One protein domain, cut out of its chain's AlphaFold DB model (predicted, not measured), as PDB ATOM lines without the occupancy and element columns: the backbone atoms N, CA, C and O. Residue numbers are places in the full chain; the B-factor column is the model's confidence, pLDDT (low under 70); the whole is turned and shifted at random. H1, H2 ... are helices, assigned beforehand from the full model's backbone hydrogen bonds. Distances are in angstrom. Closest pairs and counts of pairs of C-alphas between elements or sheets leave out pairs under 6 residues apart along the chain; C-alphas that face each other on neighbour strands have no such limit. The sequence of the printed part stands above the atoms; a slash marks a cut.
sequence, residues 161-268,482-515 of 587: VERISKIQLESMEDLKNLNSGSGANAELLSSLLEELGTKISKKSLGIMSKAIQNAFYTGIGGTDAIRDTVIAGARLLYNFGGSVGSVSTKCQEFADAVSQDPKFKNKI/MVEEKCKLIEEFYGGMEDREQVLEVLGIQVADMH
ATOM      1  N   VAL A 161     124.526 133.639 119.247       65.44
ATOM      2  CA  VAL A 161     123.081 133.897 119.249       65.44
ATOM      3  C   VAL A 161     122.708 135.034 118.290       65.44
ATOM      4  O   VAL A 161     121.746 134.902 117.527       65.44
ATOM      5  N   GLU A 162     123.494 136.109 118.246       63.75
ATOM      6  CA  GLU A 162     123.282 137.218 117.309       63.75
ATOM      7  C   GLU A 162     123.506 136.801 115.858       63.75
ATOM      8  O   GLU A 162     122.662 137.070 114.999       63.75
ATOM      9  N   ARG A 163     124.604 136.091 115.572       67.38
ATOM     10  CA  ARG A 163     124.904 135.616 114.212       67.38
ATOM     11  C   ARG A 163     123.804 134.701 113.677       67.38
ATOM     12  O   ARG A 163     123.479 134.781 112.494       67.38
ATOM     13  N   ILE A 164     123.190 133.885 114.539       62.72
ATOM     14  CA  ILE A 164     122.012 133.081 114.185       62.72
ATOM     15  C   ILE A 164     120.770 133.946 113.965       62.72
ATOM     16  O   ILE A 164     120.025 133.687 113.024       62.72
ATOM     17  N   SER A 165     120.527 134.970 114.786       61.56
ATOM     18  CA  SER A 165     119.325 135.816 114.664       61.56
ATOM     19  C   SER A 165     119.225 136.565 113.327       61.56
ATOM     20  O   SER A 165     118.129 136.899 112.878       61.56
ATOM     21  N   LYS A 166     120.357 136.763 112.639       65.75
ATOM     22  CA  LYS A 166     120.424 137.338 111.284       65.75
ATOM     23  C   LYS A 166     119.888 136.410 110.194       65.75
ATOM     24  O   LYS A 166     119.644 136.866 109.077       65.75
ATOM     25  N   ILE A 167     119.694 135.127 110.496       63.94
ATOM     26  CA  ILE A 167     119.039 134.181 109.595       63.94
ATOM     27  C   ILE A 167     117.537 134.480 109.620       63.94
ATOM     28  O   ILE A 167     116.787 133.989 110.466       63.94
ATOM     29  N   GLN A 168     117.095 135.311 108.678       58.22
ATOM     30  CA  GLN A 168     115.681 135.611 108.485       58.22
ATOM     31  C   GLN A 168     114.998 134.439 107.770       58.22
ATOM     32  O   GLN A 168     115.367 134.070 106.654       58.22
ATOM     33  N   LEU A 169     114.013 133.839 108.441       58.00
ATOM     34  CA  LEU A 169     113.129 132.819 107.881       58.00
ATOM     35  C   LEU A 169     111.753 133.452 107.673       58.00
ATOM     36  O   LEU A 169     110.939 133.496 108.594       58.00
ATOM     37  N   GLU A 170     111.510 133.983 106.477       56.41
ATOM     38  CA  GLU A 170     110.273 134.709 106.159       56.41
ATOM     39  C   GLU A 170     109.190 133.790 105.570       56.41
ATOM     40  O   GLU A 170     108.015 134.156 105.501       56.41
ATOM     41  N   SER A 171     109.563 132.573 105.165       54.75
ATOM     42  CA  SER A 171     108.668 131.610 104.533       54.75
ATOM     43  C   SER A 171     108.999 130.149 104.868       54.75
ATOM     44  O   SER A 171     110.101 129.786 105.279       54.75
ATOM     45  N   MET A 172     108.030 129.264 104.619       50.53
ATOM     46  CA  MET A 172     108.215 127.809 104.717       50.53
ATOM     47  C   MET A 172     109.247 127.278 103.703       50.53
ATOM     48  O   MET A 172     109.819 126.208 103.900       50.53
ATOM     49  N   GLU A 173     109.478 128.009 102.610       59.50
ATOM     50  CA  GLU A 173     110.473 127.652 101.599       59.50
ATOM     51  C   GLU A 173     111.893 127.983 102.075       59.50
ATOM     52  O   GLU A 173     112.812 127.209 101.818       59.50
ATOM     53  N   ASP A 174     112.067 129.040 102.874       55.75
ATOM     54  CA  ASP A 174     113.349 129.356 103.518       55.75
ATOM     55  C   ASP A 174     113.760 128.252 104.488       55.75
ATOM     56  O   ASP A 174     114.912 127.831 104.486       55.75
ATOM     57  N   LEU A 175     112.802 127.698 105.239       53.91
ATOM     58  CA  LEU A 175     113.029 126.541 106.108       53.91
ATOM     59  C   LEU A 175     113.460 125.299 105.303       53.91
ATOM     60  O   LEU A 175     114.349 124.559 105.723       53.91
ATOM     61  N   LYS A 176     112.858 125.061 104.127       57.41
ATOM     62  CA  LYS A 176     113.261 123.958 103.237       57.41
ATOM     63  C   LYS A 176     114.646 124.172 102.637       57.41
ATOM     64  O   LYS A 176     115.399 123.208 102.566       57.41
ATOM     65  N   ASN A 177     114.978 125.396 102.229       60.41
ATOM     66  CA  ASN A 177     116.289 125.762 101.687       60.41
ATOM     67  C   ASN A 177     117.395 125.638 102.744       60.41
ATOM     68  O   ASN A 177     118.470 125.106 102.468       60.41
ATOM     69  N   LEU A 178     117.094 126.041 103.980       60.47
ATOM     70  CA  LEU A 178     117.961 125.835 105.137       60.47
ATOM     71  C   LEU A 178     118.218 124.336 105.372       60.47
ATOM     72  O   LEU A 178     119.362 123.912 105.506       60.47
ATOM     73  N   ASN A 179     117.155 123.524 105.351       53.66
ATOM     74  CA  ASN A 179     117.230 122.073 105.552       53.66
ATOM     75  C   ASN A 179     117.888 121.319 104.383       53.66
ATOM     76  O   ASN A 179     118.426 120.232 104.586       53.66
ATOM     77  N   SER A 180     117.839 121.862 103.164       61.94
ATOM     78  CA  SER A 180     118.493 121.291 101.981       61.94
ATOM     79  C   SER A 180     119.950 121.739 101.825       61.94
ATOM     80  O   SER A 180     120.632 121.263 100.917       61.94
ATOM     81  N   GLY A 181     120.442 122.619 102.708       59.75
ATOM     82  CA  GLY A 181     121.814 123.125 102.673       59.75
ATOM     83  C   GLY A 181     122.074 124.114 101.533       59.75
ATOM     84  O   GLY A 181     123.220 124.288 101.133       59.75
ATOM     85  N   SER A 182     121.030 124.725 100.967       59.19
ATOM     86  CA  SER A 182     121.121 125.540  99.753       59.19
ATOM     87  C   SER A 182     120.852 127.019 100.046       59.19
ATOM     88  O   SER A 182     119.765 127.382 100.497       59.19
ATOM     89  N   GLY A 183     121.818 127.880  99.710       67.25
ATOM     90  CA  GLY A 183     121.720 129.340  99.812       67.25
ATOM     91  C   GLY A 183     122.546 129.939 100.954       67.25
ATOM     92  O   GLY A 183     122.966 129.239 101.872       67.25
ATOM     93  N   ALA A 184     122.756 131.259 100.911       68.00
ATOM     94  CA  ALA A 184     123.653 131.978 101.825       68.00
ATOM     95  C   ALA A 184     123.305 131.792 103.316       68.00
ATOM     96  O   ALA A 184     124.198 131.691 104.153       68.00
ATOM     97  N   ASN A 185     122.016 131.676 103.652       63.41
ATOM     98  CA  ASN A 185     121.562 131.425 105.025       63.41
ATOM     99  C   ASN A 185     121.900 130.006 105.513       63.41
ATOM    100  O   ASN A 185     122.203 129.817 106.689       63.41
ATOM    101  N   ALA A 186     121.870 129.012 104.620       63.34
ATOM    102  CA  ALA A 186     122.223 127.633 104.943       63.34
ATOM    103  C   ALA A 186     123.746 127.469 105.088       63.34
ATOM    104  O   ALA A 186     124.208 126.781 105.995       63.34
ATOM    105  N   GLU A 187     124.527 128.159 104.249       67.19
ATOM    106  CA  GLU A 187     125.991 128.228 104.355       67.19
ATOM    107  C   GLU A 187     126.434 128.928 105.646       67.19
ATOM    108  O   GLU A 187     127.288 128.408 106.368       67.19
ATOM    109  N   LEU A 188     125.805 130.061 105.983       68.25
ATOM    110  CA  LEU A 188     126.042 130.773 107.240       68.25
ATOM    111  C   LEU A 188     125.713 129.886 108.445       68.25
ATOM    112  O   LEU A 188     126.537 129.754 109.348       68.25
ATOM    113  N   LEU A 189     124.549 129.225 108.446       65.31
ATOM    114  CA  LEU A 189     124.174 128.296 109.512       65.31
ATOM    115  C   LEU A 189     125.159 127.129 109.628       65.31
ATOM    116  O   LEU A 189     125.552 126.779 110.737       65.31
ATOM    117  N   SER A 190     125.577 126.536 108.507       64.75
ATOM    118  CA  SER A 190     126.536 125.428 108.501       64.75
ATOM    119  C   SER A 190     127.886 125.857 109.072       64.75
ATOM    120  O   SER A 190     128.425 125.167 109.932       64.75
ATOM    121  N   SER A 191     128.403 127.021 108.665       69.75
ATOM    122  CA  SER A 191     129.646 127.579 109.207       69.75
ATOM    123  C   SER A 191     129.545 127.851 110.708       69.75
ATOM    124  O   SER A 191     130.492 127.581 111.445       69.75
ATOM    125  N   LEU A 192     128.408 128.377 111.172       68.00
ATOM    126  CA  LEU A 192     128.161 128.621 112.593       68.00
ATOM    127  C   LEU A 192     128.100 127.300 113.372       68.00
ATOM    128  O   LEU A 192     128.747 127.165 114.407       68.00
ATOM    129  N   LEU A 193     127.378 126.294 112.874       65.88
ATOM    130  CA  LEU A 193     127.284 124.979 113.514       65.88
ATOM    131  C   LEU A 193     128.621 124.225 113.523       65.88
ATOM    132  O   LEU A 193     128.909 123.529 114.496       65.88
ATOM    133  N   GLU A 194     129.444 124.370 112.482       70.19
ATOM    134  CA  GLU A 194     130.813 123.846 112.457       70.19
ATOM    135  C   GLU A 194     131.694 124.534 113.503       70.19
ATOM    136  O   GLU A 194     132.358 123.847 114.280       70.19
ATOM    137  N   GLU A 195     131.649 125.870 113.584       73.19
ATOM    138  CA  GLU A 195     132.353 126.633 114.618       73.19
ATOM    139  C   GLU A 195     131.920 126.171 116.018       73.19
ATOM    140  O   GLU A 195     132.763 125.861 116.863       73.19
ATOM    141  N   LEU A 196     130.611 126.037 116.248       69.94
ATOM    142  CA  LEU A 196     130.064 125.563 117.514       69.94
ATOM    143  C   LEU A 196     130.521 124.126 117.816       69.94
ATOM    144  O   LEU A 196     130.975 123.838 118.919       69.94
ATOM    145  N   GLY A 197     130.484 123.233 116.823       70.38
ATOM    146  CA  GLY A 197     130.919 121.840 116.939       70.38
ATOM    147  C   GLY A 197     132.414 121.657 117.222       70.38
ATOM    148  O   GLY A 197     132.818 120.571 117.641       70.38
ATOM    149  N   THR A 198     133.232 122.699 117.035       81.06
ATOM    150  CA  THR A 198     134.637 122.715 117.483       81.06
ATOM    151  C   THR A 198     134.803 123.121 118.949       81.06
ATOM    152  O   THR A 198     135.827 122.807 119.554       81.06
ATOM    153  N   LYS A 199     133.799 123.795 119.522       81.25
ATOM    154  CA  LYS A 199     133.817 124.369 120.875       81.25
ATOM    155  C   LYS A 199     132.994 123.566 121.889       81.25
ATOM    156  O   LYS A 199     133.278 123.655 123.078       81.25
ATOM    157  N   ILE A 200     132.016 122.772 121.442       80.81
ATOM    158  CA  ILE A 200     131.169 121.928 122.304       80.81
ATOM    159  C   ILE A 200     131.170 120.461 121.857       80.81
ATOM    160  O   ILE A 200     131.471 120.134 120.709       80.81
ATOM    161  N   SER A 201     130.804 119.541 122.756       81.69
ATOM    162  CA  SER A 201     130.771 118.110 122.429       81.69
ATOM    163  C   SER A 201     129.709 117.787 121.365       81.69
ATOM    164  O   SER A 201     128.620 118.365 121.339       81.69
ATOM    165  N   LYS A 202     129.982 116.787 120.512       78.62
ATOM    166  CA  LYS A 202     129.016 116.299 119.502       78.62
ATOM    167  C   LYS A 202     127.684 115.861 120.116       78.62
ATOM    168  O   LYS A 202     126.646 115.971 119.470       78.62
ATOM    169  N   LYS A 203     127.716 115.354 121.353       79.69
ATOM    170  CA  LYS A 203     126.520 114.953 122.095       79.69
ATOM    171  C   LYS A 203     125.674 116.174 122.464       79.69
ATOM    172  O   LYS A 203     124.487 116.175 122.152       79.69
ATOM    173  N   SER A 204     126.279 117.217 123.040       78.62
ATOM    174  CA  SER A 204     125.585 118.474 123.360       78.62
ATOM    175  C   SER A 204     125.035 119.153 122.102       78.62
ATOM    176  O   SER A 204     123.864 119.525 122.076       78.62
ATOM    177  N   LEU A 205     125.824 119.206 121.021       74.44
ATOM    178  CA  LEU A 205     125.383 119.729 119.723       74.44
ATOM    179  C   LEU A 205     124.162 118.969 119.177       74.44
ATOM    180  O   LEU A 205     123.197 119.582 118.723       74.44
ATOM    181  N   GLY A 206     124.179 117.633 119.244       71.94
ATOM    182  CA  GLY A 206     123.065 116.797 118.793       71.94
ATOM    183  C   GLY A 206     121.783 117.006 119.605       71.94
ATOM    184  O   GLY A 206     120.692 117.021 119.038       71.94
ATOM    185  N   ILE A 207     121.907 117.206 120.919       78.69
ATOM    186  CA  ILE A 207     120.776 117.484 121.817       78.69
ATOM    187  C   ILE A 207     120.170 118.853 121.506       78.69
ATOM    188  O   ILE A 207     118.968 118.940 121.259       78.69
ATOM    189  N   MET A 208     121.006 119.892 121.415       76.38
ATOM    190  CA  MET A 208     120.577 121.247 121.061       76.38
ATOM    191  C   MET A 208     119.872 121.289 119.706       76.38
ATOM    192  O   MET A 208     118.777 121.833 119.593       76.38
ATOM    193  N   SER A 209     120.481 120.685 118.679       69.69
ATOM    194  CA  SER A 209     119.918 120.660 117.329       69.69
ATOM    195  C   SER A 209     118.550 119.987 117.310       69.69
ATOM    196  O   SER A 209     117.646 120.470 116.634       69.69
ATOM    197  N   LYS A 210     118.383 118.883 118.047       73.06
ATOM    198  CA  LYS A 210     117.110 118.166 118.116       73.06
ATOM    199  C   LYS A 210     116.038 118.984 118.841       73.06
ATOM    200  O   LYS A 210     114.924 119.077 118.337       73.06
ATOM    201  N   ALA A 211     116.379 119.600 119.973       76.00
ATOM    202  CA  ALA A 211     115.456 120.435 120.742       76.00
ATOM    203  C   ALA A 211     114.988 121.661 119.934       76.00
ATOM    204  O   ALA A 211     113.793 121.930 119.843       76.00
ATOM    205  N   ILE A 212     115.915 122.355 119.260       73.62
ATOM    206  CA  ILE A 212     115.592 123.498 118.389       73.62
ATOM    207  C   ILE A 212     114.736 123.056 117.194       73.62
ATOM    208  O   ILE A 212     113.757 123.720 116.862       73.62
ATOM    209  N   GLN A 213     115.066 121.932 116.550       67.69
ATOM    210  CA  GLN A 213     114.257 121.402 115.448       67.69
ATOM    211  C   GLN A 213     112.834 121.090 115.900       67.69
ATOM    212  O   GLN A 213     111.892 121.521 115.242       67.69
ATOM    213  N   ASN A 214     112.670 120.396 117.028       72.94
ATOM    214  CA  ASN A 214     111.355 120.122 117.601       72.94
ATOM    215  C   ASN A 214     110.578 121.424 117.842       72.94
ATOM    216  O   ASN A 214     109.417 121.513 117.456       72.94
ATOM    217  N   ALA A 215     111.236 122.449 118.390       73.25
ATOM    218  CA  ALA A 215     110.618 123.733 118.703       73.25
ATOM    219  C   ALA A 215     110.020 124.466 117.491       73.25
ATOM    220  O   ALA A 215     108.939 125.053 117.593       73.25
ATOM    221  N   PHE A 216     110.670 124.392 116.324       66.81
ATOM    222  CA  PHE A 216     110.119 124.954 115.085       66.81
ATOM    223  C   PHE A 216     108.807 124.283 114.654       66.81
ATOM    224  O   PHE A 216     107.993 124.909 113.975       66.81
ATOM    225  N   TYR A 217     108.576 123.031 115.056       69.06
ATOM    226  CA  TYR A 217     107.378 122.275 114.698       69.06
ATOM    227  C   TYR A 217     106.247 122.369 115.734       69.06
ATOM    228  O   TYR A 217     105.135 121.944 115.423       69.06
ATOM    229  N   THR A 218     106.485 122.919 116.932       68.69
ATOM    230  CA  THR A 218     105.522 122.849 118.048       68.69
ATOM    231  C   THR A 218     104.832 124.166 118.417       68.69
ATOM    232  O   THR A 218     103.992 124.185 119.306       68.69
ATOM    233  N   GLY A 219     105.075 125.269 117.700       64.94
ATOM    234  CA  GLY A 219     104.306 126.513 117.895       64.94
ATOM    235  C   GLY A 219     104.876 127.477 118.945       64.94
ATOM    236  O   GLY A 219     104.152 128.323 119.472       64.94
ATOM    237  N   ILE A 220     106.185 127.399 119.210       68.56
ATOM    238  CA  ILE A 220     106.945 128.347 120.054       68.56
ATOM    239  C   ILE A 220     107.037 129.749 119.430       68.56
ATOM    240  O   ILE A 220     107.300 130.722 120.129       68.56
ATOM    241  N   GLY A 221     106.723 129.879 118.140       61.72
ATOM    242  CA  GLY A 221     106.933 131.094 117.359       61.72
ATOM    243  C   GLY A 221     108.190 130.967 116.500       61.72
ATOM    244  O   GLY A 221     108.825 129.917 116.477       61.72
ATOM    245  N   GLY A 222     108.514 132.012 115.739       69.94
ATOM    246  CA  GLY A 222     109.683 132.021 114.856       69.94
ATOM    247  C   GLY A 222     111.025 131.972 115.602       69.94
ATOM    248  O   GLY A 222     111.092 131.766 116.813       69.94
ATOM    249  N   THR A 223     112.106 132.213 114.865       69.88
ATOM    250  CA  THR A 223     113.499 132.191 115.352       69.88
ATOM    251  C   THR A 223     113.726 133.028 116.614       69.88
ATOM    252  O   THR A 223     114.358 132.543 117.551       69.88
ATOM    253  N   ASP A 224     113.162 134.238 116.684       71.25
ATOM    254  CA  ASP A 224     113.273 135.115 117.858       71.25
ATOM    255  C   ASP A 224     112.656 134.495 119.118       71.25
ATOM    256  O   ASP A 224     113.240 134.560 120.195       71.25
ATOM    257  N   ALA A 225     111.508 133.825 118.996       75.25
ATOM    258  CA  ALA A 225     110.847 133.223 120.148       75.25
ATOM    259  C   ALA A 225     111.615 132.001 120.677       75.25
ATOM    260  O   ALA A 225     111.642 131.762 121.885       75.25
ATOM    261  N   ILE A 226     112.281 131.251 119.791       77.88
ATOM    262  CA  ILE A 226     113.196 130.170 120.180       77.88
ATOM    263  C   ILE A 226     114.415 130.751 120.900       77.88
ATOM    264  O   ILE A 226     114.756 130.272 121.982       77.88
ATOM    265  N   ARG A 227     115.034 131.805 120.347       79.19
ATOM    266  CA  ARG A 227     116.156 132.513 120.981       79.19
ATOM    267  C   ARG A 227     115.791 132.955 122.396       79.19
ATOM    268  O   ARG A 227     116.471 132.583 123.350       79.19
ATOM    269  N   ASP A 228     114.705 133.704 122.531       81.88
ATOM    270  CA  ASP A 228     114.289 134.280 123.807       81.88
ATOM    271  C   ASP A 228     113.961 133.180 124.830       81.88
ATOM    272  O   ASP A 228     114.265 133.317 126.013       81.88
ATOM    273  N   THR A 229     113.426 132.041 124.376       87.00
ATOM    274  CA  THR A 229     113.160 130.875 125.234       87.00
ATOM    275  C   THR A 229     114.442 130.219 125.741       87.00
ATOM    276  O   THR A 229     114.526 129.874 126.920       87.00
ATOM    277  N   VAL A 230     115.458 130.070 124.887       86.25
ATOM    278  CA  VAL A 230     116.763 129.529 125.297       86.25
ATOM    279  C   VAL A 230     117.394 130.431 126.358       86.25
ATOM    280  O   VAL A 230     117.810 129.937 127.406       86.25
ATOM    281  N   ILE A 231     117.390 131.748 126.140       84.94
ATOM    282  CA  ILE A 231     117.956 132.727 127.079       84.94
ATOM    283  C   ILE A 231     117.172 132.748 128.398       84.94
ATOM    284  O   ILE A 231     117.774 132.708 129.474       84.94
ATOM    285  N   ALA A 232     115.837 132.739 128.340       88.81
ATOM    286  CA  ALA A 232     114.993 132.647 129.527       88.81
ATOM    287  C   ALA A 232     115.280 131.364 130.325       88.81
ATOM    288  O   ALA A 232     115.439 131.419 131.541       88.81
ATOM    289  N   GLY A 233     115.430 130.219 129.654       90.19
ATOM    290  CA  GLY A 233     115.789 128.958 130.302       90.19
ATOM    291  C   GLY A 233     117.142 129.002 131.014       90.19
ATOM    292  O   GLY A 233     117.252 128.499 132.132       90.19
ATOM    293  N   ALA A 234     118.146 129.661 130.424       88.12
ATOM    294  CA  ALA A 234     119.453 129.857 131.057       88.12
ATOM    295  C   ALA A 234     119.337 130.686 132.347       88.12
ATOM    296  O   ALA A 234     119.881 130.305 133.386       88.12
ATOM    297  N   ARG A 235     118.567 131.783 132.298       87.31
ATOM    298  CA  ARG A 235     118.278 132.636 133.461       87.31
ATOM    299  C   ARG A 235     117.568 131.865 134.566       87.31
ATOM    300  O   ARG A 235     117.982 131.941 135.720       87.31
ATOM    301  N   LEU A 236     116.534 131.090 134.235       89.38
ATOM    302  CA  LEU A 236     115.816 130.281 135.223       89.38
ATOM    303  C   LEU A 236     116.733 129.226 135.849       89.38
ATOM    304  O   LEU A 236     116.738 129.075 137.065       89.38
ATOM    305  N   LEU A 237     117.545 128.533 135.046       88.62
ATOM    306  CA  LEU A 237     118.501 127.544 135.546       88.62
ATOM    307  C   LEU A 237     119.483 128.143 136.536       88.62
ATOM    308  O   LEU A 237     119.636 127.600 137.626       88.62
ATOM    309  N   TYR A 238     120.117 129.258 136.182       86.12
ATOM    310  CA  TYR A 238     121.071 129.924 137.060       86.12
ATOM    311  C   TYR A 238     120.423 130.348 138.385       86.12
ATOM    312  O   TYR A 238     120.944 130.066 139.464       86.12
ATOM    313  N   ASN A 239     119.236 130.956 138.315       83.88
ATOM    314  CA  ASN A 239     118.564 131.508 139.490       83.88
ATOM    315  C   ASN A 239     117.809 130.463 140.335       83.88
ATOM    316  O   ASN A 239     117.460 130.766 141.475       83.88
ATOM    317  N   PHE A 240     117.615 129.237 139.833       85.88
ATOM    318  CA  PHE A 240     117.071 128.082 140.566       85.88
ATOM    319  C   PHE A 240     118.141 127.019 140.908       85.88
ATOM    320  O   PHE A 240     117.853 125.821 140.975       85.88
ATOM    321  N   GLY A 241     119.399 127.431 141.096       79.19
ATOM    322  CA  GLY A 241     120.474 126.560 141.590       79.19
ATOM    323  C   GLY A 241     120.970 125.506 140.590       79.19
ATOM    324  O   GLY A 241     121.552 124.498 140.986       79.19
ATOM    325  N   GLY A 242     120.717 125.699 139.294       81.06
ATOM    326  CA  GLY A 242     121.224 124.861 138.205       81.06
ATOM    327  C   GLY A 242     120.453 123.559 137.965       81.06
ATOM    328  O   GLY A 242     120.900 122.728 137.171       81.06
ATOM    329  N   SER A 243     119.308 123.337 138.616       83.12
ATOM    330  CA  SER A 243     118.521 122.100 138.485       83.12
ATOM    331  C   SER A 243     117.505 122.178 137.340       83.12
ATOM    332  O   SER A 243     116.547 122.945 137.410       83.12
ATOM    333  N   VAL A 244     117.659 121.331 136.311       86.00
ATOM    334  CA  VAL A 244     116.684 121.245 135.201       86.00
ATOM    335  C   VAL A 244     115.318 120.796 135.711       86.00
ATOM    336  O   VAL A 244     114.322 121.414 135.369       86.00
ATOM    337  N   GLY A 245     115.255 119.792 136.591       84.31
ATOM    338  CA  GLY A 245     113.978 119.305 137.127       84.31
ATOM    339  C   GLY A 245     113.199 120.377 137.902       84.31
ATOM    340  O   GLY A 245     111.976 120.472 137.780       84.31
ATOM    341  N   SER A 246     113.912 121.223 138.654       82.44
ATOM    342  CA  SER A 246     113.314 122.349 139.382       82.44
ATOM    343  C   SER A 246     112.782 123.415 138.425       82.44
ATOM    344  O   SER A 246     111.654 123.878 138.597       82.44
ATOM    345  N   VAL A 247     113.552 123.753 137.382       87.56
ATOM    346  CA  VAL A 247     113.123 124.683 136.326       87.56
ATOM    347  C   VAL A 247     111.914 124.144 135.575       87.56
ATOM    348  O   VAL A 247     110.946 124.879 135.426       87.56
ATOM    349  N   SER A 248     111.923 122.878 135.149       87.06
ATOM    350  CA  SER A 248     110.806 122.270 134.417       87.06
ATOM    351  C   SER A 248     109.516 122.313 135.233       87.06
ATOM    352  O   SER A 248     108.474 122.707 134.719       87.06
ATOM    353  N   THR A 249     109.594 122.000 136.530       87.19
ATOM    354  CA  THR A 249     108.430 122.049 137.428       87.19
ATOM    355  C   THR A 249     107.890 123.475 137.552       87.19
ATOM    356  O   THR A 249     106.698 123.704 137.357       87.19
ATOM    357  N   LYS A 250     108.760 124.461 137.812       86.19
ATOM    358  CA  LYS A 250     108.351 125.870 137.935       86.19
ATOM    359  C   LYS A 250     107.876 126.481 136.620       86.19
ATOM    360  O   LYS A 250     106.967 127.307 136.629       86.19
ATOM    361  N   CYS A 251     108.445 126.060 135.496       88.94
ATOM    362  CA  CYS A 251     107.989 126.478 134.179       88.94
ATOM    363  C   CYS A 251     106.596 125.911 133.881       88.94
ATOM    364  O   CYS A 251     105.741 126.644 133.394       88.94
ATOM    365  N   GLN A 252     106.320 124.657 134.250       87.12
ATOM    366  CA  GLN A 252     104.985 124.088 134.078       87.12
ATOM    367  C   GLN A 252     103.943 124.786 134.964       87.12
ATOM    368  O   GLN A 252     102.887 125.158 134.465       87.12
ATOM    369  N   GLU A 253     104.256 125.061 136.238       87.19
ATOM    370  CA  GLU A 253     103.385 125.873 137.111       87.19
ATOM    371  C   GLU A 253     103.071 127.243 136.481       87.19
ATOM    372  O   GLU A 253     101.947 127.742 136.568       87.19
ATOM    373  N   PHE A 254     104.061 127.847 135.821       88.25
ATOM    374  CA  PHE A 254     103.902 129.100 135.094       88.25
ATOM    375  C   PHE A 254     103.023 128.956 133.843       88.25
ATOM    376  O   PHE A 254     102.120 129.769 133.644       88.25
ATOM    377  N   ALA A 255     103.237 127.924 133.023       89.19
ATOM    378  CA  ALA A 255     102.409 127.637 131.852       89.19
ATOM    379  C   ALA A 255     100.937 127.427 132.246       89.19
ATOM    380  O   ALA A 255     100.037 128.024 131.646       89.19
ATOM    381  N   ASP A 256     100.701 126.663 133.315       86.56
ATOM    382  CA  ASP A 256      99.373 126.418 133.865       86.56
ATOM    383  C   ASP A 256      98.723 127.732 134.329       86.56
ATOM    384  O   ASP A 256      97.580 128.015 133.964       86.56
ATOM    385  N   ALA A 257      99.458 128.581 135.058       84.38
ATOM    386  CA  ALA A 257      98.964 129.881 135.515       84.38
ATOM    387  C   ALA A 257      98.592 130.815 134.348       84.38
ATOM    388  O   ALA A 257      97.534 131.449 134.382       84.38
ATOM    389  N   VAL A 258      99.411 130.863 133.291       87.12
ATOM    390  CA  VAL A 258      99.134 131.647 132.075       87.12
ATOM    391  C   VAL A 258      97.890 131.132 131.353       87.12
ATOM    392  O   VAL A 258      97.068 131.928 130.902       87.12
ATOM    393  N   SER A 259      97.717 129.812 131.266       84.56
ATOM    394  CA  SER A 259      96.547 129.208 130.615       84.56
ATOM    395  C   SER A 259      95.234 129.507 131.354       84.56
ATOM    396  O   SER A 259      94.184 129.671 130.732       84.56
ATOM    397  N   GLN A 260      95.298 129.619 132.683       84.31
ATOM    398  CA  GLN A 260      94.146 129.855 133.554       84.31
ATOM    399  C   GLN A 260      93.816 131.343 133.732       84.31
ATOM    400  O   GLN A 260      92.731 131.674 134.219       84.31
ATOM    401  N   ASP A 261      94.730 132.244 133.362       79.56
ATOM    402  CA  ASP A 261      94.566 133.687 133.518       79.56
ATOM    403  C   ASP A 261      95.076 134.468 132.303       79.56
ATOM    404  O   ASP A 261      96.261 134.781 132.191       79.56
ATOM    405  N   PRO A 262      94.166 134.910 131.419       74.81
ATOM    406  CA  PRO A 262      94.526 135.739 130.273       74.81
ATOM    407  C   PRO A 262      95.213 137.067 130.638       74.81
ATOM    408  O   PRO A 262      95.816 137.703 129.774       74.81
ATOM    409  N   LYS A 263      95.116 137.522 131.895       78.25
ATOM    410  CA  LYS A 263      95.767 138.739 132.398       78.25
ATOM    411  C   LYS A 263      97.067 138.449 133.147       78.25
ATOM    412  O   LYS A 263      97.652 139.382 133.698       78.25
ATOM    413  N   PHE A 264      97.561 137.210 133.132       80.94
ATOM    414  CA  PHE A 264      98.750 136.817 133.884       80.94
ATOM    415  C   PHE A 264      99.995 137.646 133.536       80.94
ATOM    416  O   PHE A 264     100.806 137.956 134.405       80.94
ATOM    417  N   LYS A 265     100.099 138.109 132.283       81.12
ATOM    418  CA  LYS A 265     101.159 139.028 131.843       81.12
ATOM    419  C   LYS A 265     101.239 140.301 132.686       81.12
ATOM    420  O   LYS A 265     102.333 140.707 133.061       81.12
ATOM    421  N   ASN A 266     100.094 140.885 133.039       79.38
ATOM    422  CA  ASN A 266     100.060 142.074 133.890       79.38
ATOM    423  C   ASN A 266     100.596 141.751 135.287       79.38
ATOM    424  O   ASN A 266     101.322 142.553 135.859       79.38
ATOM    425  N   LYS A 267     100.307 140.546 135.799       78.38
ATOM    426  CA  LYS A 267     100.789 140.095 137.108       78.38
ATOM    427  C   LYS A 267     102.305 139.945 137.141       78.38
ATOM    428  O   LYS A 267     102.924 140.367 138.109       78.38
ATOM    429  N   ILE A 268     102.903 139.412 136.073       82.62
ATOM    430  CA  ILE A 268     104.364 139.340 135.919       82.62
ATOM    431  C   ILE A 268     104.981 140.737 135.814       82.62
ATOM    432  O   ILE A 268     105.957 141.019 136.506       82.62
ATOM    433  N   MET A 482     103.347 129.491 122.367       86.38
ATOM    434  CA  MET A 482     102.739 128.883 123.560       86.38
ATOM    435  C   MET A 482     103.780 128.648 124.664       86.38
ATOM    436  O   MET A 482     104.820 128.043 124.418       86.38
ATOM    437  N   VAL A 483     103.481 129.086 125.894       89.12
ATOM    438  CA  VAL A 483     104.384 128.959 127.059       89.12
ATOM    439  C   VAL A 483     104.697 127.498 127.393       89.12
ATOM    440  O   VAL A 483     105.835 127.181 127.715       89.12
ATOM    441  N   GLU A 484     103.720 126.599 127.269       90.38
ATOM    442  CA  GLU A 484     103.901 125.162 127.522       90.38
ATOM    443  C   GLU A 484     104.995 124.556 126.626       90.38
ATOM    444  O   GLU A 484     105.912 123.882 127.097       90.38
ATOM    445  N   GLU A 485     104.973 124.889 125.337       89.31
ATOM    446  CA  GLU A 485     105.975 124.412 124.382       89.31
ATOM    447  C   GLU A 485     107.346 125.037 124.648       89.31
ATOM    448  O   GLU A 485     108.373 124.371 124.527       89.31
ATOM    449  N   LYS A 486     107.380 126.293 125.103       91.25
ATOM    450  CA  LYS A 486     108.619 126.935 125.550       91.25
ATOM    451  C   LYS A 486     109.224 126.231 126.765       91.25
ATOM    452  O   LYS A 486     110.433 126.011 126.795       91.25
ATOM    453  N   CYS A 487     108.402 125.817 127.729       92.19
ATOM    454  CA  CYS A 487     108.858 125.029 128.875       92.19
ATOM    455  C   CYS A 487     109.436 123.678 128.447       92.19
ATOM    456  O   CYS A 487     110.500 123.282 128.926       92.19
ATOM    457  N   LYS A 488     108.794 123.015 127.483       90.75
ATOM    458  CA  LYS A 488     109.299 121.772 126.898       90.75
ATOM    459  C   LYS A 488     110.628 121.966 126.167       90.75
ATOM    460  O   LYS A 488     111.535 121.155 126.334       90.75
ATOM    461  N   LEU A 489     110.790 123.060 125.417       89.75
ATOM    462  CA  LEU A 489     112.075 123.405 124.800       89.75
ATOM    463  C   LEU A 489     113.169 123.581 125.861       89.75
ATOM    464  O   LEU A 489     114.260 123.052 125.682       89.75
ATOM    465  N   ILE A 490     112.895 124.275 126.968       91.00
ATOM    466  CA  ILE A 490     113.869 124.439 128.060       91.00
ATOM    467  C   ILE A 490     114.283 123.069 128.619       91.00
ATOM    468  O   ILE A 490     115.476 122.794 128.756       91.00
ATOM    469  N   GLU A 491     113.326 122.182 128.891       91.56
ATOM    470  CA  GLU A 491     113.620 120.833 129.380       91.56
ATOM    471  C   GLU A 491     114.464 120.022 128.381       91.56
ATOM    472  O   GLU A 491     115.501 119.470 128.754       91.56
ATOM    473  N   GLU A 492     114.060 119.980 127.108       88.75
ATOM    474  CA  GLU A 492     114.747 119.220 126.057       88.75
ATOM    475  C   GLU A 492     116.149 119.766 125.765       88.75
ATOM    476  O   GLU A 492     117.091 118.994 125.571       88.75
ATOM    477  N   PHE A 493     116.296 121.092 125.744       87.44
ATOM    478  CA  PHE A 493     117.556 121.761 125.454       87.44
ATOM    479  C   PHE A 493     118.559 121.522 126.585       87.44
ATOM    480  O   PHE A 493     119.677 121.083 126.327       87.44
ATOM    481  N   TYR A 494     118.163 121.739 127.843       87.50
ATOM    482  CA  TYR A 494     119.088 121.710 128.979       87.50
ATOM    483  C   TYR A 494     119.219 120.353 129.683       87.50
ATOM    484  O   TYR A 494     120.245 120.106 130.317       87.50
ATOM    485  N   GLY A 495     118.228 119.461 129.583       84.75
ATOM    486  CA  GLY A 495     118.170 118.196 130.329       84.75
ATOM    487  C   GLY A 495     119.245 117.163 129.979       84.75
ATOM    488  O   GLY A 495     119.519 116.272 130.780       84.75
ATOM    489  N   GLY A 496     119.873 117.271 128.805       70.75
ATOM    490  CA  GLY A 496     120.864 116.301 128.326       70.75
ATOM    491  C   GLY A 496     122.290 116.837 128.148       70.75
ATOM    492  O   GLY A 496     123.163 116.086 127.705       70.75
ATOM    493  N   MET A 497     122.538 118.111 128.456       80.06
ATOM    494  CA  MET A 497     123.845 118.741 128.249       80.06
ATOM    495  C   MET A 497     124.869 118.348 129.317       80.06
ATOM    496  O   MET A 497     124.588 118.426 130.510       80.06
ATOM    497  N   GLU A 498     126.076 117.981 128.880       74.12
ATOM    498  CA  GLU A 498     127.170 117.558 129.771       74.12
ATOM    499  C   GLU A 498     127.935 118.733 130.402       74.12
ATOM    500  O   GLU A 498     128.285 118.649 131.575       74.12
ATOM    501  N   ASP A 499     128.145 119.828 129.662       75.94
ATOM    502  CA  ASP A 499     128.838 121.038 130.133       75.94
ATOM    503  C   ASP A 499     128.012 122.287 129.796       75.94
ATOM    504  O   ASP A 499     128.180 122.936 128.764       75.94
ATOM    505  N   ARG A 500     127.008 122.548 130.635       77.81
ATOM    506  CA  ARG A 500     126.022 123.612 130.398       77.81
ATOM    507  C   ARG A 500     126.641 125.000 130.440       77.81
ATOM    508  O   ARG A 500     126.263 125.831 129.626       77.81
ATOM    509  N   GLU A 501     127.566 125.245 131.361       76.12
ATOM    510  CA  GLU A 501     128.218 126.552 131.494       76.12
ATOM    511  C   GLU A 501     129.075 126.848 130.265       76.12
ATOM    512  O   GLU A 501     128.893 127.894 129.646       76.12
ATOM    513  N   GLN A 502     129.896 125.886 129.828       77.00
ATOM    514  CA  GLN A 502     130.689 126.035 128.610       77.00
ATOM    515  C   GLN A 502     129.804 126.231 127.370       77.00
ATOM    516  O   GLN A 502     130.103 127.061 126.513       77.00
ATOM    517  N   VAL A 503     128.701 125.482 127.250       74.44
ATOM    518  CA  VAL A 503     127.768 125.640 126.123       74.44
ATOM    519  C   VAL A 503     127.129 127.030 126.131       74.44
ATOM    520  O   VAL A 503     127.082 127.673 125.085       74.44
ATOM    521  N   LEU A 504     126.667 127.516 127.285       76.44
ATOM    522  CA  LEU A 504     126.081 128.851 127.413       76.44
ATOM    523  C   LEU A 504     127.094 129.953 127.084       76.44
ATOM    524  O   LEU A 504     126.764 130.864 126.327       76.44
ATOM    525  N   GLU A 505     128.333 129.830 127.561       74.81
ATOM    526  CA  GLU A 505     129.419 130.762 127.246       74.81
ATOM    527  C   GLU A 505     129.707 130.805 125.738       74.81
ATOM    528  O   GLU A 505     129.773 131.881 125.146       74.81
ATOM    529  N   VAL A 506     129.797 129.643 125.082       72.94
ATOM    530  CA  VAL A 506     130.018 129.547 123.627       72.94
ATOM    531  C   VAL A 506     128.848 130.137 122.831       72.94
ATOM    532  O   VAL A 506     129.061 130.711 121.760       72.94
ATOM    533  N   LEU A 507     127.622 130.025 123.347       69.81
ATOM    534  CA  LEU A 507     126.439 130.659 122.764       69.81
ATOM    535  C   LEU A 507     126.409 132.185 122.987       69.81
ATOM    536  O   LEU A 507     125.642 132.873 122.318       69.81
ATOM    537  N   GLY A 508     127.259 132.721 123.869       70.19
ATOM    538  CA  GLY A 508     127.277 134.132 124.264       70.19
ATOM    539  C   GLY A 508     126.280 134.479 125.373       70.19
ATOM    540  O   GLY A 508     126.027 135.649 125.629       70.19
ATOM    541  N   ILE A 509     125.708 133.476 126.043       76.31
ATOM    542  CA  ILE A 509     124.757 133.653 127.140       76.31
ATOM    543  C   ILE A 509     125.537 133.674 128.460       76.31
ATOM    544  O   ILE A 509     125.740 132.648 129.107       76.31
ATOM    545  N   GLN A 510     125.962 134.864 128.875       75.88
ATOM    546  CA  GLN A 510     126.720 135.077 130.111       75.88
ATOM    547  C   GLN A 510     125.786 135.430 131.275       75.88
ATOM    548  O   GLN A 510     125.642 136.586 131.650       75.88
ATOM    549  N   VAL A 511     125.095 134.431 131.833       70.38
ATOM    550  CA  VAL A 511     124.027 134.673 132.828       70.38
ATOM    551  C   VAL A 511     124.529 135.391 134.090       70.38
ATOM    552  O   VAL A 511     123.790 136.189 134.659       70.38
ATOM    553  N   ALA A 512     125.777 135.150 134.503       71.69
ATOM    554  CA  ALA A 512     126.391 135.862 135.625       71.69
ATOM    555  C   ALA A 512     126.540 137.367 135.329       71.69
ATOM    556  O   ALA A 512     126.121 138.197 136.134       71.69
ATOM    557  N   ASP A 513     127.029 137.702 134.133       73.19
ATOM    558  CA  ASP A 513     127.270 139.082 133.704       73.19
ATOM    559  C   ASP A 513     125.955 139.822 133.401       73.19
ATOM    560  O   ASP A 513     125.872 141.034 133.564       73.19
ATOM    561  N   MET A 514     124.881 139.113 133.028       73.06
ATOM    562  CA  MET A 514     123.565 139.725 132.782       73.06
ATOM    563  C   MET A 514     122.997 140.441 134.010       73.06
ATOM    564  O   MET A 514     122.357 141.484 133.854       73.06
ATOM    565  N   HIS A 515     123.223 139.902 135.212       68.75
ATOM    566  CA  HIS A 515     122.828 140.580 136.445       68.75
ATOM    567  C   HIS A 515     123.648 141.858 136.642       68.75
ATOM    568  O   HIS A 515     123.067 142.917 136.870       68.75
TER     569      HIS A 515
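Overview. This is residues 161 to 268 and 482 to 515 of the 587 residues of the protein "Pre-mRNA-splicing factor SPF27" of Caenorhabditis brenneri (UniProt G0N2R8). Three helices, H4, H8 and H6, lie side by side in a row with H8 in the middle, running opposite to the other two, and H5 crosses one face of this row and packs on each of them. Beyond H4, H3 and the short H2 make one end of the longest axis, with H1 between H3 and H5; H7 sits at the other end, H9 is near H3 and H5, and H10 is near the last residues of H5. The printed part has 142 residues with ten named helices, H1 to H10 in chain order, and no named strand: its class is all helix. It is compact, with a radius of gyration of the C-alphas of 15.7 A and spans of 44 by 32 by 24 A.

Arrangement. Start at H1, residues 161 to 165, then pass H2, residues 172 to 179, to reach H3, residues 184 to 199. H1 and H3 only just touch, with 3 pairs of C-alphas within 8 A, the closest being Ile 164 and Leu 189 at 7.0 A. H2 touches residues 185 to 189 of H3 alone, closest at the C-alphas of Leu 178 and Ala 186, 4.6 A apart. Next comes H4, residues 202 to 218, close to H3 but not clearly touching it. H5, residues 223 to 239, is the hub, touching five helices; its closest C-alphas to H4 are Ile 226 and Ala 215, 7.1 A apart, at a steep tilt of 58 degrees. H6, residues 244 to 260, touches H5 at a steep tilt of 59 degrees, with the C-alphas of Val 247 and Leu 237 closest at 6.1 A. H7, residues 264 to 268, and H6 only just touch, with 3 pairs of C-alphas within 8 A, and only at the corner. H8, residues 483 to 494, runs opposite ways to H4 at a shallow tilt of 11 degrees, the closest C-alphas being Phe 493 and Ala 211 at 5.3 A, and to H6 at 9 degrees, with Glu 484 and Ala 255 closest at 5.2 A. H9, residues 500 to 507, touches no helix; H10, residues 511 to 515, only just touches H5, with 3 pairs of C-alphas within 8 A. Every O i to N i+4 pair is within hydrogen-bond range in H1, H2, H5, H6, H7, H8 and H9; H3 has 11 of 12, H4 12 of 13, and H10 0 of 1, with 1 of 2 O i to N i+3 pairs.

Along the chain. Find C-alpha 161 at (123.081, 133.897, 119.249), where H1 begins. H3 measures 22.9 A from first to last C-alpha, H4 24.4 A, H6 24.2 A and H8 16.5 A. H5 runs 24.7 A from C-alpha 223 at (113.499, 132.191, 115.352), and H10 ends at C-alpha 515, (122.828, 140.580, 136.445).

Size, cuts and confidence. The C-alphas farthest apart, those of Ser 182 and Lys 267, are 45.0 A apart. Residues 269 to 481 are not printed, and C-alphas 268 and 482 are 16.3 A apart across the cut. Of the links printed whole, H1 to H2 is short and the others are tight. The mean pLDDT of the printed part is 75.7; 46 residues are under 70, among them residues 161 to 193 and 216 to 223.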